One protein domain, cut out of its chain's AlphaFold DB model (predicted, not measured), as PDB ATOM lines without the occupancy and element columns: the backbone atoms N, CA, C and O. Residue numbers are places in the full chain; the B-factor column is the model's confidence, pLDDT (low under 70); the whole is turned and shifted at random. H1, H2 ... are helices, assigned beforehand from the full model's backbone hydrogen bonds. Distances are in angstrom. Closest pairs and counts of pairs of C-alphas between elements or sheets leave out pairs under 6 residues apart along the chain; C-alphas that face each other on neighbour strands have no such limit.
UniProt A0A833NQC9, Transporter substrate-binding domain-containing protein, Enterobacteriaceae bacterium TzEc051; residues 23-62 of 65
ATOM      1  N   LEU A  23     -33.812 -33.030 -11.121       98.38
ATOM      2  CA  LEU A  23     -34.002 -34.341 -10.495       98.38
ATOM      3  C   LEU A  23     -35.085 -34.292  -9.410       98.38
ATOM      4  O   LEU A  23     -36.004 -35.105  -9.413       98.38
ATOM      5  N   ASN A  24     -34.991 -33.329  -8.491       98.31
ATOM      6  CA  ASN A  24     -35.915 -33.215  -7.364       98.31
ATOM      7  C   ASN A  24     -37.329 -32.838  -7.814       98.31
ATOM      8  O   ASN A  24     -38.304 -33.403  -7.309       98.31
ATOM      9  N   TRP A  25     -37.442 -31.918  -8.776       98.31
ATOM     10  CA  TRP A  25     -38.726 -31.580  -9.385       98.31
ATOM     11  C   TRP A  25     -39.360 -32.806 -10.053       98.31
ATOM     12  O   TRP A  25     -40.489 -33.159  -9.730       98.31
ATOM     13  N   LEU A  26     -38.600 -33.522 -10.888       97.62
ATOM     14  CA  LEU A  26     -39.080 -34.699 -11.612       97.62
ATOM     15  C   LEU A  26     -39.514 -35.823 -10.664       97.62
ATOM     16  O   LEU A  26     -40.567 -36.423 -10.857       97.62
ATOM     17  N   ASN A  27     -38.744 -36.071  -9.603       96.56
ATOM     18  CA  ASN A  27     -39.103 -37.046  -8.573       96.56
ATOM     19  C   ASN A  27     -40.413 -36.681  -7.860       96.56
ATOM     20  O   ASN A  27     -41.189 -37.570  -7.512       96.56
ATOM     21  N   THR A  28     -40.656 -35.388  -7.631       97.50
ATOM     22  CA  THR A  28     -41.887 -34.901  -6.990       97.50
ATOM     23  C   THR A  28     -43.078 -35.055  -7.928       97.50
ATOM     24  O   THR A  28     -44.095 -35.620  -7.531       97.50
ATOM     25  N   GLU A  29     -42.921 -34.634  -9.181       97.06
ATOM     26  CA  GLU A  29     -43.960 -34.709 -10.207       97.06
ATOM     27  C   GLU A  29     -44.390 -36.160 -10.465       97.06
ATOM     28  O   GLU A  29     -45.570 -36.493 -10.413       97.06
ATOM     29  N   ILE A  30     -43.428 -37.071 -10.644       94.75
ATOM     30  CA  ILE A  30     -43.716 -38.492 -10.877       94.75
ATOM     31  C   ILE A  30     -44.462 -39.119  -9.689       94.75
ATOM     32  O   ILE A  30     -45.366 -39.933  -9.894       94.75
ATOM     33  N   LYS A  31     -44.133 -38.737  -8.447       94.25
ATOM     34  CA  LYS A  31     -44.892 -39.178  -7.265       94.25
ATOM     35  C   LYS A  31     -46.323 -38.651  -7.301       94.25
ATOM     36  O   LYS A  31     -47.247 -39.434  -7.099       94.25
ATOM     37  N   GLN A  32     -46.512 -37.368  -7.611       96.56
ATOM     38  CA  GLN A  32     -47.838 -36.758  -7.707       96.56
ATOM     39  C   GLN A  32     -48.701 -37.448  -8.770       96.56
ATOM     40  O   GLN A  32     -49.801 -37.894  -8.443       96.56
ATOM     41  N   LEU A  33     -48.174 -37.644  -9.985       95.50
ATOM     42  CA  LEU A  33     -48.865 -38.324 -11.091       95.50
ATOM     43  C   LEU A  33     -49.251 -39.773 -10.762       95.50
ATOM     44  O   LEU A  33     -50.281 -40.268 -11.223       95.50
ATOM     45  N   ARG A  34     -48.440 -40.474  -9.959       91.75
ATOM     46  CA  ARG A  34     -48.798 -41.811  -9.458       91.75
ATOM     47  C   ARG A  34     -49.934 -41.736  -8.450       91.75
ATOM     48  O   ARG A  34     -50.923 -42.445  -8.604       91.75
ATOM     49  N   THR A  35     -49.816 -40.864  -7.450       93.38
ATOM     50  CA  THR A  35     -50.823 -40.740  -6.384       93.38
ATOM     51  C   THR A  35     -52.167 -40.205  -6.875       93.38
ATOM     52  O   THR A  35     -53.196 -40.572  -6.318       93.38
ATOM     53  N   SER A  36     -52.180 -39.381  -7.928       96.25
ATOM     54  CA  SER A  36     -53.411 -38.873  -8.540       96.25
ATOM     55  C   SER A  36     -54.118 -39.904  -9.426       96.25
ATOM     56  O   SER A  36     -55.276 -39.706  -9.781       96.25
ATOM     57  N   GLY A  37     -53.437 -40.998  -9.787       95.12
ATOM     58  CA  GLY A  37     -53.948 -42.020 -10.701       95.12
ATOM     59  C   GLY A  37     -53.711 -41.726 -12.187       95.12
ATOM     60  O   GLY A  37     -54.119 -42.533 -13.023       95.12
ATOM     61  N   GLU A  38     -53.015 -40.640 -12.542       96.94
ATOM     62  CA  GLU A  38     -52.783 -40.276 -13.949       96.94
ATOM     63  C   GLU A  38     -51.940 -41.333 -14.681       96.94
ATOM     64  O   GLU A  38     -52.229 -41.682 -15.823       96.94
ATOM     65  N   ILE A  39     -50.958 -41.944 -14.003       94.94
ATOM     66  CA  ILE A  39     -50.170 -43.049 -14.583       94.94
ATOM     67  C   ILE A  39     -51.054 -44.259 -14.928       94.94
ATOM     68  O   ILE A  39     -50.869 -44.879 -15.975       94.94
ATOM     69  N   LYS A  40     -52.052 -44.575 -14.090       95.56
ATOM     70  CA  LYS A  40     -52.999 -45.661 -14.376       95.56
ATOM     71  C   LYS A  40     -53.875 -45.323 -15.582       95.56
ATOM     72  O   LYS A  40     -54.113 -46.187 -16.420       95.56
ATOM     73  N   LYS A  41     -54.332 -44.076 -15.680       97.62
ATOM     74  CA  LYS A  41     -55.121 -43.612 -16.822       97.62
ATOM     75  C   LYS A  41     -54.332 -43.724 -18.130       97.62
ATOM     76  O   LYS A  41     -54.836 -44.299 -19.088       97.62
ATOM     77  N   ILE A  42     -53.070 -43.292 -18.141       96.69
ATOM     78  CA  ILE A  42     -52.185 -43.448 -19.306       96.69
ATOM     79  C   ILE A  42     -52.006 -44.931 -19.660       96.69
ATOM     80  O   ILE A  42     -52.072 -45.287 -20.835       96.69
ATOM     81  N   TYR A  43     -51.822 -45.817 -18.673       95.88
ATOM     82  CA  TYR A  43     -51.780 -47.266 -18.913       95.88
ATOM     83  C   TYR A  43     -53.061 -47.773 -19.596       95.88
ATOM     84  O   TYR A  43     -52.971 -48.491 -20.595       95.88
ATOM     85  N   ASP A  44     -54.232 -47.381 -19.085       96.88
ATOM     86  CA  ASP A  44     -55.537 -47.790 -19.617       96.88
ATOM     87  C   ASP A  44     -55.751 -47.300 -21.064       96.88
ATOM     88  O   ASP A  44     -56.373 -48.003 -21.861       96.88
ATOM     89  N   GLU A  45     -55.208 -46.133 -21.420       97.88
ATOM     90  CA  GLU A  45     -55.324 -45.533 -22.758       97.88
ATOM     91  C   GLU A  45     -54.283 -46.056 -23.763       97.88
ATOM     92  O   GLU A  45     -54.545 -46.061 -24.965       97.88
ATOM     93  N   THR A  46     -53.107 -46.499 -23.301       96.56
ATOM     94  CA  THR A  46     -51.962 -46.796 -24.189       96.56
ATOM     95  C   THR A  46     -51.570 -48.270 -24.226       96.56
ATOM     96  O   THR A  46     -51.456 -48.847 -25.305       96.56
ATOM     97  N   LEU A  47     -51.371 -48.903 -23.068       95.62
ATOM     98  CA  LEU A  47     -50.837 -50.265 -22.983       95.62
ATOM     99  C   LEU A  47     -51.951 -51.303 -22.877       95.62
ATOM    100  O   LEU A  47     -51.885 -52.348 -23.527       95.62
ATOM    101  N   LYS A  48     -53.010 -51.010 -22.119       96.06
ATOM    102  CA  LYS A  48     -54.143 -51.927 -21.954       96.06
ATOM    103  C   LYS A  48     -54.809 -52.335 -23.276       96.06
ATOM    104  O   LYS A  48     -55.104 -53.520 -23.409       96.06
ATOM    105  N   PRO A  49     -55.013 -51.456 -24.279       97.12
ATOM    106  CA  PRO A  49     -55.599 -51.870 -25.557       97.12
ATOM    107  C   PRO A  49     -54.729 -52.860 -26.346       97.12
ATOM    108  O   PRO A  49     -55.243 -53.572 -27.203       97.12
ATOM    109  N   ILE A  50     -53.421 -52.903 -26.064       96.56
ATOM    110  CA  ILE A  50     -52.454 -53.775 -26.740       96.56
ATOM    111  C   ILE A  50     -52.344 -55.120 -26.015       96.56
ATOM    112  O   ILE A  50     -52.377 -56.169 -26.653       96.56
ATOM    113  N   TYR A  51     -52.221 -55.098 -24.684       94.12
ATOM    114  CA  TYR A  51     -51.971 -56.301 -23.881       94.12
ATOM    115  C   TYR A  51     -53.245 -56.946 -23.313       94.12
ATOM    116  O   TYR A  51     -53.220 -58.121 -22.936       94.12
ATOM    117  N   GLY A  52     -54.365 -56.220 -23.268       91.19
ATOM    118  CA  GLY A  52     -55.621 -56.695 -22.692       91.19
ATOM    119  C   GLY A  52     -55.426 -57.251 -21.280       91.19
ATOM    120  O   GLY A  52     -54.708 -56.671 -20.468       91.19
ATOM    121  N   ASP A  53     -56.022 -58.415 -21.023       92.81
ATOM    122  CA  ASP A  53     -55.906 -59.135 -19.747       92.81
ATOM    123  C   ASP A  53     -54.812 -60.222 -19.769       92.81
ATOM    124  O   ASP A  53     -54.689 -61.014 -18.836       92.81
ATOM    125  N   SER A  54     -54.012 -60.290 -20.842       92.62
ATOM    126  CA  SER A  54     -52.960 -61.310 -20.988       92.62
ATOM    127  C   SER A  54     -51.741 -61.059 -20.093       92.62
ATOM    128  O   SER A  54     -50.965 -61.978 -19.832       92.62
ATOM    129  N   VAL A  55     -51.585 -59.826 -19.601       90.06
ATOM    130  CA  VAL A  55     -50.492 -59.397 -18.725       90.06
ATOM    131  C   VAL A  55     -51.082 -58.716 -17.496       90.06
ATOM    132  O   VAL A  55     -51.986 -57.892 -17.605       90.06
ATOM    133  N   ASN A  56     -50.549 -59.032 -16.314       90.62
ATOM    134  CA  ASN A  56     -50.944 -58.350 -15.088       90.62
ATOM    135  C   ASN A  56     -50.537 -56.858 -15.165       90.62
ATOM    136  O   ASN A  56     -49.345 -56.581 -15.315       90.62
ATOM    137  N   PRO A  57     -51.471 -55.897 -15.006       92.00
ATOM    138  CA  PRO A  57     -51.164 -54.464 -15.034       92.00
ATOM    139  C   PRO A  57     -50.065 -54.034 -14.052       92.00
ATOM    140  O   PRO A  57     -49.346 -53.070 -14.315       92.00
ATOM    141  N   ASN A  58     -49.894 -54.760 -12.943       90.62
ATOM    142  CA  ASN A  58     -48.870 -54.468 -11.941       90.62
ATOM    143  C   ASN A  58     -47.445 -54.605 -12.493       90.62
ATOM    144  O   ASN A  58     -46.552 -53.953 -11.975       90.62
ATOM    145  N   VAL A  59     -47.232 -55.339 -13.590       88.88
ATOM    146  CA  VAL A  59     -45.931 -55.358 -14.288       88.88
ATOM    147  C   VAL A  59     -45.514 -53.952 -14.746       88.88
ATOM    148  O   VAL A  59     -44.326 -53.657 -14.831       88.88
ATOM    149  N   PHE A  60     -46.479 -53.068 -15.013       89.56
ATOM    150  CA  PHE A  60     -46.238 -51.688 -15.440       89.56
ATOM    151  C   PHE A  60     -46.457 -50.666 -14.319       89.56
ATOM    152  O   PHE A  60     -45.805 -49.623 -14.297       89.56
ATOM    153  N   LEU A  61     -47.414 -50.934 -13.426       90.25
ATOM    154  CA  LEU A  61     -47.880 -49.970 -12.425       90.25
ATOM    155  C   LEU A  61     -47.188 -50.115 -11.064       90.25
ATOM    156  O   LEU A  61     -47.091 -49.124 -10.338       90.25
ATOM    157  N   ASP A  62     -46.700 -51.310 -10.728       85.69
ATOM    158  CA  ASP A  62     -46.025 -51.598  -9.462       85.69
ATOM    159  C   ASP A  62     -44.509 -51.445  -9.631       85.69
ATOM    160  O   ASP A  62     -43.767 -52.387  -9.911       85.69
TER     161      ASP A  62
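This is residues 23 to 62 of the 65 residues of the protein "Transporter substrate-binding domain-containing protein" of Enterobacteriaceae bacterium TzEc051 (UniProt A0A833NQC9). The model is an open hook of helices: H1 makes a long arm, H2 meets it end to end at a corner like an L, and beyond H2 the chain turns at the short H3 and folds back through residues 52 to 57, which brings the short H4 toward H2. Residues 23 to 29, the free part of H1, stick out at one end of the longest axis, and the turn around Ser 54 is at the other. The printed part has 40 residues with four named helices, in the order H1, H2, H3, H4 along the chain, and no named strand; the class is all helix. The whole is loose, with a radius of gyration of the C-alphas of 11.7 A, and it spans 35 by 16 by 15 A along its three main axes.

The printed part begins with H1, residues 23 to 35, which is 18.5 A from first to last C-alpha; C-alpha 23 is at (-34.002, -34.341, -10.495). After Ser 36 and Gly 37 comes H2, residues 38 to 46, 12.2 A long, beginning with C-alpha 38 at (-52.783, -40.276, -13.949). H3 covers residues 48 to 51 and is 5.3 A long. H4 covers residues 58 to 61, is 4.6 A long, and ends with C-alpha 61 at (-47.880, -49.970, -12.425).

H1 and H2 are close but not clearly touching, with 2 pairs of C-alphas within 8 A; their closest C-alphas, those of Leu 33 and Ile 39, are 6.0 A apart. Their lines stand about perpendicular, at 73 degrees. H2 and H3 meet only through their link. H2 and H4 only just touch, with 3 pairs of C-alphas within 8 A; their closest C-alphas, those of Lys 40 and Leu 61, are 7.0 A apart. H1 is apart from H3 and from H4, and H3 is apart from H4. In H1 and H2 every O i to N i+4 pair is within hydrogen-bond range. H3 and H4 are too short for such a pair; the single O i to N i+3 pair is within range in H4 but not in H3.

The two C-alphas farthest apart are those of Asn 24 and Ser 54, at 35.6 A, while the first and last printed C-alphas, those of Leu 23 and Asp 62, are 21.1 A apart. Residues 23 to 29, which belong to H1, stand free. The printed part has no cut. The links from H1 to H2 and from H2 to H3 are tight, the link of 6 residues from H3 to H4 is short, and no link is long. The mean pLDDT of the printed part is 94.6, and no printed residue is under 70.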